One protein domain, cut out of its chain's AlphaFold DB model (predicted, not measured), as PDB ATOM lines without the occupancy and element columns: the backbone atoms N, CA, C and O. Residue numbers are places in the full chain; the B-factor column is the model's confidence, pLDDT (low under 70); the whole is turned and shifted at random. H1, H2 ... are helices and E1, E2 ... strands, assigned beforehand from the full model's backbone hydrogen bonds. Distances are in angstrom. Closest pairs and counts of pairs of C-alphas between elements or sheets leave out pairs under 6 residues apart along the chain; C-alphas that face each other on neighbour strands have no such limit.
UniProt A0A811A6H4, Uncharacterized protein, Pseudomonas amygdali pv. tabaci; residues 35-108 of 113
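What this domain is: This is residues 35 to 108 of the 113 residues of an uncharacterized protein of Pseudomonas amygdali pv. tabaci (UniProt A0A811A6H4). Picture one twisted sheet of four strands, with a single helix, H1, packed along one face of it and the other face bare of any named helix. Three long strands, E1, E2 and E3, fold back and forth side by side; the short E4 lies at the edge beside E3, after a wide loop of residues 69 to 83. The printed part has 74 residues, with four named strands and one named helix in the order E1 E2 E3 E4 H1; the sheet, in the order E1, E2, E3, E4, is mixed, and so is the class, helices and strands. The whole is compact, with a radius of gyration of the C-alphas of 12.3 A, and its outline, 39 by 26 by 19 A, is only just elongated.

How they stand to each other: Begin with the sheet at E1, residues 35 to 44, an edge strand, and its antiparallel neighbour E2, residues 47 to 56; in this hairpin N 38 and O 53 are 2.8 A apart, within hydrogen-bond range. Next comes E3, residues 61 to 68, which makes a second hairpin with E2, with N 52 and O 64 at 2.8 A. E1, E2 and E3 are a meander, each strand the antiparallel neighbour of the one before. At the other edge look for E4, residues 84 to 87, parallel to E3 at 33 degrees, with N 85 and O 65 at 2.9 A; E4 and E1 are apart. Now look to H1, residues 90 to 104: it is on the sheet at a height of 8.5 A, over E2 and E3, and runs along the strands, at 7 degrees to E2 on the local plane. Helix and sheet make two layers, a helix on one face of a sheet. The closest C-alphas of H1 and E2 are those of Ala 93 and Leu 50, 6.8 A apart; those of H1 and E3 are Met 90 and Ala 68, at 5.6 A. In H1 every O i to N i+4 pair is within hydrogen-bond range. After it, residues 107 to 108 pair in parallel with residues 36 to 37 of E1.

Where its parts are: Find C-alpha 35 at (179.519, 222.186, 193.920); from there E1 runs 27.5 A to C-alpha 44 at (169.108, 221.757, 219.350). E2 returns over 29.4 A, E3 spans 23.5 A and E4 10.0 A. H1 covers 20.8 A and ends at C-alpha 104, (180.042, 229.490, 195.055).

The domain as a whole: The C-alphas farthest apart are those of His 58 and Val 71, 39.7 A. The link from E3 to E4 is long, 15 residues; the other links are tight. The printed part has no cut, and no printed residue is under 70 in pLDDT.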
ATOM      1  N   ILE A  35     179.805 222.251 192.487       98.19
ATOM      2  CA  ILE A  35     179.519 222.186 193.920       98.19
ATOM      3  C   ILE A  35     178.037 221.873 194.111       98.19
ATOM      4  O   ILE A  35     177.187 222.579 193.572       98.19
ATOM      5  N   SER A  36     177.732 220.859 194.915       97.75
ATOM      6  CA  SER A  36     176.377 220.599 195.410       97.75
ATOM      7  C   SER A  36     176.302 220.942 196.891       97.75
ATOM      8  O   SER A  36     177.218 220.611 197.646       97.75
ATOM      9  N   ALA A  37     175.213 221.580 197.306       97.38
ATOM     10  CA  ALA A  37     174.955 221.966 198.684       97.38
ATOM     11  C   ALA A  37     173.621 221.395 199.184       97.38
ATOM     12  O   ALA A  37     172.609 221.387 198.476       97.38
ATOM     13  N   ASN A  38     173.609 220.942 200.434       96.50
ATOM     14  CA  ASN A  38     172.415 220.513 201.145       96.50
ATOM     15  C   ASN A  38     172.213 221.386 202.384       96.50
ATOM     16  O   ASN A  38     173.071 221.426 203.265       96.50
ATOM     17  N   LEU A  39     171.077 222.079 202.442       95.44
ATOM     18  CA  LEU A  39     170.725 222.957 203.555       95.44
ATOM     19  C   LEU A  39     169.765 222.244 204.494       95.44
ATOM     20  O   LEU A  39     168.814 221.589 204.051       95.44
ATOM     21  N   ARG A  40     169.993 222.426 205.796       93.94
ATOM     22  CA  ARG A  40     169.156 221.871 206.859       93.94
ATOM     23  C   ARG A  40     168.990 222.877 207.984       93.94
ATOM     24  O   ARG A  40     169.961 223.245 208.637       93.94
ATOM     25  N   ALA A  41     167.749 223.271 208.240       94.31
ATOM     26  CA  ALA A  41     167.401 223.983 209.459       94.31
ATOM     27  C   ALA A  41     167.011 222.971 210.544       94.31
ATOM     28  O   ALA A  41     166.244 222.043 210.280       94.31
ATOM     29  N   TYR A  42     167.525 223.136 211.759       94.44
ATOM     30  CA  TYR A  42     167.173 222.283 212.893       94.44
ATOM     31  C   TYR A  42     167.243 223.056 214.207       94.44
ATOM     32  O   TYR A  42     167.763 224.166 214.272       94.44
ATOM     33  N   ARG A  43     166.695 222.466 215.272       95.44
ATOM     34  CA  ARG A  43     166.751 223.029 216.620       95.44
ATOM     35  C   ARG A  43     167.440 222.051 217.559       95.44
ATOM     36  O   ARG A  43     167.070 220.879 217.600       95.44
ATOM     37  N   TYR A  44     168.401 222.538 218.336       92.88
ATOM     38  CA  TYR A  44     169.108 221.757 219.350       92.88
ATOM     39  C   TYR A  44     169.261 222.588 220.627       92.88
ATOM     40  O   TYR A  44     169.636 223.753 220.572       92.88
ATOM     41  N   ASN A  45     168.895 222.019 221.782       92.00
ATOM     42  CA  ASN A  45     168.900 222.709 223.083       92.00
ATOM     43  C   ASN A  45     168.217 224.094 223.086       92.00
ATOM     44  O   ASN A  45     168.631 225.001 223.799       92.00
ATOM     45  N   GLY A  46     167.154 224.256 222.292       91.19
ATOM     46  CA  GLY A  46     166.408 225.515 222.185       91.19
ATOM     47  C   GLY A  46     167.022 226.561 221.249       91.19
ATOM     48  O   GLY A  46     166.390 227.588 221.034       91.19
ATOM     49  N   ILE A  47     168.186 226.284 220.658       93.69
ATOM     50  CA  ILE A  47     168.866 227.146 219.687       93.69
ATOM     51  C   ILE A  47     168.528 226.666 218.274       93.69
ATOM     52  O   ILE A  47     168.472 225.459 218.015       93.69
ATOM     53  N   GLU A  48     168.252 227.606 217.374       95.88
ATOM     54  CA  GLU A  48     168.000 227.329 215.961       95.88
ATOM     55  C   GLU A  48     169.310 227.372 215.180       95.88
ATOM     56  O   GLU A  48     170.137 228.259 215.380       95.88
ATOM     57  N   TYR A  49     169.484 226.406 214.289       95.69
ATOM     58  CA  TYR A  49     170.684 226.246 213.489       95.69
ATOM     59  C   TYR A  49     170.333 226.109 212.013       95.69
ATOM     60  O   TYR A  49     169.324 225.494 211.654       95.69
ATOM     61  N   LEU A  50     171.221 226.611 211.162       96.31
ATOM     62  CA  LEU A  50     171.240 226.384 209.725       96.31
ATOM     63  C   LEU A  50     172.558 225.700 209.354       96.31
ATOM     64  O   LEU A  50     173.610 226.333 209.359       96.31
ATOM     65  N   ALA A  51     172.501 224.408 209.043       96.12
ATOM     66  CA  ALA A  51     173.635 223.652 208.527       96.12
ATOM     67  C   ALA A  51     173.632 223.628 206.996       96.12
ATOM     68  O   ALA A  51     172.580 223.521 206.357       96.12
ATOM     69  N   VAL A  52     174.830 223.688 206.426       96.50
ATOM     70  CA  VAL A  52     175.110 223.621 204.996       96.50
ATOM     71  C   VAL A  52     176.213 222.595 204.786       96.50
ATOM     72  O   VAL A  52     177.355 222.812 205.181       96.50
ATOM     73  N   GLU A  53     175.867 221.487 204.147       96.44
ATOM     74  CA  GLU A  53     176.817 220.452 203.740       96.44
ATOM     75  C   GLU A  53     177.115 220.605 202.253       96.44
ATOM     76  O   GLU A  53     176.189 220.665 201.443       96.44
ATOM     77  N   MET A  54     178.390 220.665 201.877       97.31
ATOM     78  CA  MET A  54     178.829 220.910 200.504       97.31
ATOM     79  C   MET A  54     179.807 219.838 200.042       97.31
ATOM     80  O   MET A  54     180.720 219.456 200.776       97.31
ATOM     81  N   ILE A  55     179.640 219.381 198.802       97.88
ATOM     82  CA  ILE A  55     180.481 218.353 198.180       97.88
ATOM     83  C   ILE A  55     180.896 218.831 196.785       97.88
ATOM     84  O   ILE A  55     180.065 219.316 196.014       97.88
ATOM     85  N   GLY A  56     182.185 218.690 196.466       98.06
ATOM     86  CA  GLY A  56     182.702 218.896 195.116       98.06
ATOM     87  C   GLY A  56     182.529 217.637 194.269       98.06
ATOM     88  O   GLY A  56     182.798 216.530 194.733       98.06
ATOM     89  N   GLN A  57     182.111 217.796 193.013       97.88
ATOM     90  CA  GLN A  57     181.853 216.700 192.073       97.88
ATOM     91  C   GLN A  57     183.010 215.693 191.960       97.88
ATOM     92  O   GLN A  57     182.776 214.502 191.753       97.88
ATOM     93  N   HIS A  58     184.253 216.170 192.039       97.38
ATOM     94  CA  HIS A  58     185.442 215.337 191.867       97.38
ATOM     95  C   HIS A  58     186.153 215.032 193.185       97.38
ATOM     96  O   HIS A  58     186.719 213.949 193.321       97.38
ATOM     97  N   ALA A  59     186.155 215.973 194.133       96.62
ATOM     98  CA  ALA A  59     186.786 215.809 195.437       96.62
ATOM     99  C   ALA A  59     186.375 216.919 196.413       96.62
ATOM    100  O   ALA A  59     186.004 218.022 196.006       96.62
ATOM    101  N   GLY A  60     186.562 216.629 197.702       97.56
ATOM    102  CA  GLY A  60     186.431 217.589 198.790       97.56
ATOM    103  C   GLY A  60     185.015 217.706 199.344       97.56
ATOM    104  O   GLY A  60     184.020 217.490 198.650       97.56
ATOM    105  N   SER A  61     184.946 218.073 200.619       96.38
ATOM    106  CA  SER A  61     183.710 218.389 201.323       96.38
ATOM    107  C   SER A  61     183.937 219.547 202.287       96.38
ATOM    108  O   SER A  61     185.046 219.739 202.791       96.38
ATOM    109  N   MET A  62     182.881 220.301 202.558       95.44
ATOM    110  CA  MET A  62     182.881 221.404 203.509       95.44
ATOM    111  C   MET A  62     181.537 221.428 204.229       95.44
ATOM    112  O   MET A  62     180.505 221.242 203.593       95.44
ATOM    113  N   SER A  63     181.560 221.670 205.536       95.25
ATOM    114  CA  SER A  63     180.356 221.856 206.344       95.25
ATOM    115  C   SER A  63     180.427 223.200 207.047       95.25
ATOM    116  O   SER A  63     181.489 223.596 207.532       95.25
ATOM    117  N   VAL A  64     179.302 223.903 207.077       95.12
ATOM    118  CA  VAL A  64     179.139 225.178 207.772       95.12
ATOM    119  C   VAL A  64     177.857 225.108 208.578       95.12
ATOM    120  O   VAL A  64     176.809 224.757 208.043       95.12
ATOM    121  N   THR A  65     177.918 225.474 209.851       95.50
ATOM    122  CA  THR A  65     176.735 225.662 210.691       95.50
ATOM    123  C   THR A  65     176.633 227.124 211.104       95.50
ATOM    124  O   THR A  65     177.629 227.751 211.452       95.50
ATOM    125  N   ILE A  66     175.426 227.677 211.073       95.62
ATOM    126  CA  ILE A  66     175.123 228.990 211.640       95.62
ATOM    127  C   ILE A  66     174.131 228.799 212.782       95.62
ATOM    128  O   ILE A  66     173.090 228.176 212.578       95.62
ATOM    129  N   ALA A  67     174.448 229.313 213.965       94.94
ATOM    130  CA  ALA A  67     173.586 229.330 215.136       94.94
ATOM    131  C   ALA A  67     172.917 230.704 215.276       94.94
ATOM    132  O   ALA A  67     173.581 231.739 215.227       94.94
ATOM    133  N   ALA A  68     171.598 230.719 215.441       94.06
ATOM    134  CA  ALA A  68     170.814 231.936 215.613       94.06
ATOM    135  C   ALA A  68     170.511 232.217 217.094       94.06
ATOM    136  O   ALA A  68     170.363 231.296 217.899       94.06
ATOM    137  N   GLY A  69     170.340 233.495 217.439       90.25
ATOM    138  CA  GLY A  69     169.997 233.944 218.793       90.25
ATOM    139  C   GLY A  69     171.181 234.482 219.600       90.25
ATOM    140  O   GLY A  69     171.092 234.579 220.827       90.25
ATOM    141  N   ALA A  70     172.287 234.828 218.941       87.25
ATOM    142  CA  ALA A  70     173.451 235.407 219.593       87.25
ATOM    143  C   ALA A  70     173.189 236.853 220.042       87.25
ATOM    144  O   ALA A  70     172.672 237.677 219.289       87.25
ATOM    145  N   VAL A  71     173.596 237.186 221.272       84.19
ATOM    146  CA  VAL A  71     173.509 238.562 221.809       84.19
ATOM    147  C   VAL A  71     174.543 239.485 221.152       84.19
ATOM    148  O   VAL A  71     174.307 240.681 221.010       84.19
ATOM    149  N   SER A  72     175.682 238.924 220.745       83.06
ATOM    150  CA  SER A  72     176.739 239.606 220.003       83.06
ATOM    151  C   SER A  72     177.151 238.699 218.843       83.06
ATOM    152  O   SER A  72     177.887 237.746 219.098       83.06
ATOM    153  N   PRO A  73     176.662 238.948 217.614       81.44
ATOM    154  CA  PRO A  73     177.044 238.167 216.444       81.44
ATOM    155  C   PRO A  73     178.561 238.134 216.250       81.44
ATOM    156  O   PRO A  73     179.235 239.156 216.411       81.44
ATOM    157  N   ASP A  74     179.081 236.966 215.883       83.12
ATOM    158  CA  ASP A  74     180.472 236.767 215.491       83.12
ATOM    159  C   ASP A  74     180.508 235.973 214.185       83.12
ATOM    160  O   ASP A  74     180.212 234.776 214.124       83.12
ATOM    161  N   TYR A  75     180.893 236.665 213.116       83.19
ATOM    162  CA  TYR A  75     181.034 236.073 211.793       83.19
ATOM    163  C   TYR A  75     182.352 235.301 211.630       83.19
ATOM    164  O   TYR A  75     182.634 234.817 210.539       83.19
ATOM    165  N   GLY A  76     183.202 235.203 212.658       80.44
ATOM    166  CA  GLY A  76     184.411 234.378 212.634       80.44
ATOM    167  C   GLY A  76     185.411 234.782 211.545       80.44
ATOM    168  O   GLY A  76     186.142 233.947 211.025       80.44
ATOM    169  N   LEU A  77     185.474 236.068 211.167       84.69
ATOM    170  CA  LEU A  77     186.332 236.550 210.068       84.69
ATOM    171  C   LEU A  77     187.839 236.320 210.300       84.69
ATOM    172  O   LEU A  77     188.619 236.418 209.347       84.69
ATOM    173  N   GLY A  78     188.243 236.061 211.549       84.62
ATOM    174  CA  GLY A  78     189.606 235.682 211.929       84.62
ATOM    175  C   GLY A  78     189.904 234.183 211.803       84.62
ATOM    176  O   GLY A  78     191.075 233.826 211.707       84.62
ATOM    177  N   ASP A  79     188.874 233.332 211.763       89.19
ATOM    178  CA  ASP A  79     188.988 231.878 211.628       89.19
ATOM    179  C   ASP A  79     187.786 231.301 210.857       89.19
ATOM    180  O   ASP A  79     186.783 230.866 211.421       89.19
ATOM    181  N   LEU A  80     187.903 231.298 209.529       87.12
ATOM    182  CA  LEU A  80     186.869 230.782 208.625       87.12
ATOM    183  C   LEU A  80     186.831 229.249 208.550       87.12
ATOM    184  O   LEU A  80     185.942 228.687 207.914       87.12
ATOM    185  N   GLU A  81     187.803 228.575 209.163       87.50
ATOM    186  CA  GLU A  81     187.798 227.120 209.330       87.50
ATOM    187  C   GLU A  81     186.915 226.691 210.511       87.50
ATOM    188  O   GLU A  81     186.618 225.501 210.654       87.50
ATOM    189  N   CYS A  82     186.451 227.643 211.333       81.31
ATOM    190  CA  CYS A  82     185.447 227.381 212.349       81.31
ATOM    191  C   CYS A  82     184.183 226.785 211.709       81.31
ATOM    192  O   CYS A  82     183.657 227.282 210.712       81.31
ATOM    193  N   SER A  83     183.666 225.710 212.301       75.75
ATOM    194  CA  SER A  83     182.493 225.004 211.785       75.75
ATOM    195  C   SER A  83     181.158 225.634 212.200       75.75
ATOM    196  O   SER A  83     180.121 225.208 211.692       75.75
ATOM    197  N   CYS A  84     181.155 226.592 213.137       88.94
ATOM    198  CA  CYS A  84     179.941 227.220 213.665       88.94
ATOM    199  C   CYS A  84     180.095 228.741 213.804       88.94
ATOM    200  O   CYS A  84     181.040 229.204 214.437       88.94
ATOM    201  N   PHE A  85     179.148 229.496 213.245       92.25
ATOM    202  CA  PHE A  85     179.101 230.962 213.296       92.25
ATOM    203  C   PHE A  85     177.835 231.431 214.014       92.25
ATOM    204  O   PHE A  85     176.777 230.832 213.832       92.25
ATOM    205  N   ASP A  86     177.932 232.505 214.791       92.19
ATOM    206  CA  ASP A  86     176.848 232.995 215.643       92.19
ATOM    207  C   ASP A  86     176.227 234.267 215.048       92.19
ATOM    208  O   ASP A  86     176.923 235.252 214.794       92.19
ATOM    209  N   VAL A  87     174.908 234.268 214.843       93.38
ATOM    210  CA  VAL A  87     174.156 235.399 214.265       93.38
ATOM    211  C   VAL A  87     172.967 235.795 215.130       93.38
ATOM    212  O   VAL A  87     172.524 235.036 216.000       93.38
ATOM    213  N   ALA A  88     172.416 236.986 214.886       91.50
ATOM    214  CA  ALA A  88     171.309 237.498 215.686       91.50
ATOM    215  C   ALA A  88     170.047 236.638 215.520       91.50
ATOM    216  O   ALA A  88     169.410 236.273 216.509       91.50
ATOM    217  N   ASP A  89     169.703 236.275 214.281       92.12
ATOM    218  CA  ASP A  89     168.491 235.519 213.968       92.12
ATOM    219  C   ASP A  89     168.608 234.660 212.692       92.12
ATOM    220  O   ASP A  89     169.589 234.704 211.945       92.12
ATOM    221  N   MET A  90     167.573 233.856 212.426       93.81
ATOM    222  CA  MET A  90     167.516 232.988 211.245       93.81
ATOM    223  C   MET A  90     167.440 233.755 209.915       93.81
ATOM    224  O   MET A  90     167.799 233.196 208.878       93.81
ATOM    225  N   THR A  91     167.005 235.017 209.910       92.25
ATOM    226  CA  THR A  91     167.003 235.854 208.698       92.25
ATOM    227  C   THR A  91     168.431 236.207 208.304       92.25
ATOM    228  O   THR A  91     168.798 236.114 207.128       92.25
ATOM    229  N   GLU A  92     169.260 236.563 209.283       92.19
ATOM    230  CA  GLU A  92     170.684 236.813 209.078       92.19
ATOM    231  C   GLU A  92     171.419 235.540 208.636       92.19
ATOM    232  O   GLU A  92     172.136 235.576 207.632       92.19
ATOM    233  N   ALA A  93     171.142 234.397 209.281       94.56
ATOM    234  CA  ALA A  93     171.692 233.098 208.878       94.56
ATOM    235  C   ALA A  93     171.376 232.773 207.409       94.56
ATOM    236  O   ALA A  93     172.266 232.438 206.623       94.56
ATOM    237  N   LEU A  94     170.106 232.916 207.015       94.19
ATOM    238  CA  LEU A  94     169.665 232.681 205.640       94.19
ATOM    239  C   LEU A  94     170.309 233.663 204.662       94.19
ATOM    240  O   LEU A  94     170.669 233.261 203.556       94.19
ATOM    241  N   THR A  95     170.483 234.926 205.052       94.12
ATOM    242  CA  THR A  95     171.130 235.943 204.211       94.12
ATOM    243  C   THR A  95     172.594 235.592 203.955       94.12
ATOM    244  O   THR A  95     173.023 235.572 202.800       94.12
ATOM    245  N   MET A  96     173.342 235.255 205.009       94.44
ATOM    246  CA  MET A  96     174.738 234.820 204.912       94.44
ATOM    247  C   MET A  96     174.883 233.599 204.001       94.44
ATOM    248  O   MET A  96     175.638 233.638 203.026       94.44
ATOM    249  N   VAL A  97     174.114 232.539 204.274       95.56
ATOM    250  CA  VAL A  97     174.158 231.293 203.495       95.56
ATOM    251  C   VAL A  97     173.739 231.522 202.044       95.56
ATOM    252  O   VAL A  97     174.388 231.005 201.140       95.56
ATOM    253  N   SER A  98     172.709 232.331 201.788       95.31
ATOM    254  CA  SER A  98     172.250 232.607 200.418       95.31
ATOM    255  C   SER A  98     173.321 233.308 199.584       95.31
ATOM    256  O   SER A  98     173.522 232.959 198.420       95.31
ATOM    257  N   LEU A  99     174.027 234.281 200.167       95.94
ATOM    258  CA  LEU A  99     175.127 234.970 199.488       95.94
ATOM    259  C   LEU A  99     176.300 234.025 199.241       95.94
ATOM    260  O   LEU A  99     176.810 233.972 198.128       95.94
ATOM    261  N   PHE A 100     176.672 233.230 200.243       96.25
ATOM    262  CA  PHE A 100     177.745 232.246 200.130       96.25
ATOM    263  C   PHE A 100     177.473 231.196 199.037       96.25
ATOM    264  O   PHE A 100     178.326 230.934 198.186       96.25
ATOM    265  N   LEU A 101     176.269 230.622 199.004       96.25
ATOM    266  CA  LEU A 101     175.883 229.620 198.005       96.25
ATOM    267  C   LEU A 101     175.797 230.203 196.594       96.25
ATOM    268  O   LEU A 101     176.241 229.576 195.631       96.25
ATOM    269  N   ARG A 102     175.282 231.430 196.468       95.56
ATOM    270  CA  ARG A 102     175.298 232.165 195.200       95.56
ATOM    271  C   ARG A 102     176.731 232.390 194.723       95.56
ATOM    272  O   ARG A 102     177.036 232.121 193.565       95.56
ATOM    273  N   ASP A 103     177.606 232.853 195.608       96.44
ATOM    274  CA  ASP A 103     178.980 233.214 195.258       96.44
ATOM    275  C   ASP A 103     179.847 231.976 194.979       96.44
ATOM    276  O   ASP A 103     180.866 232.092 194.300       96.44
ATOM    277  N   THR A 104     179.443 230.785 195.437       95.88
ATOM    278  CA  THR A 104     180.042 229.490 195.055       95.88
ATOM    279  C   THR A 104     179.411 228.856 193.816       95.88
ATOM    280  O   THR A 104     179.956 227.876 193.310       95.88
ATOM    281  N   ASN A 105     178.314 229.417 193.296       96.12
ATOM    282  CA  ASN A 105     177.520 228.840 192.209       96.12
ATOM    283  C   ASN A 105     177.121 227.375 192.494       96.12
ATOM    284  O   ASN A 105     177.242 226.505 191.627       96.12
ATOM    285  N   ALA A 106     176.715 227.101 193.738       96.00
ATOM    286  CA  ALA A 106     176.335 225.765 194.182       96.00
ATOM    287  C   ALA A 106     174.943 225.362 193.665       96.00
ATOM    288  O   ALA A 106     174.023 226.180 193.629       96.00
ATOM    289  N   ASP A 107     174.774 224.082 193.331       96.75
ATOM    290  CA  ASP A 107     173.458 223.472 193.133       96.75
ATOM    291  C   ASP A 107     172.838 223.140 194.495       96.75
ATOM    292  O   ASP A 107     173.436 222.420 195.300       96.75
ATOM    293  N   VAL A 108     171.668 223.708 194.782       95.25
ATOM    294  CA  VAL A 108     171.109 223.754 196.138       95.25
ATOM    295  C   VAL A 108     169.937 222.793 196.286       95.25
ATOM    296  O   VAL A 108     168.935 222.885 195.581       95.25
TER     297      VAL A 108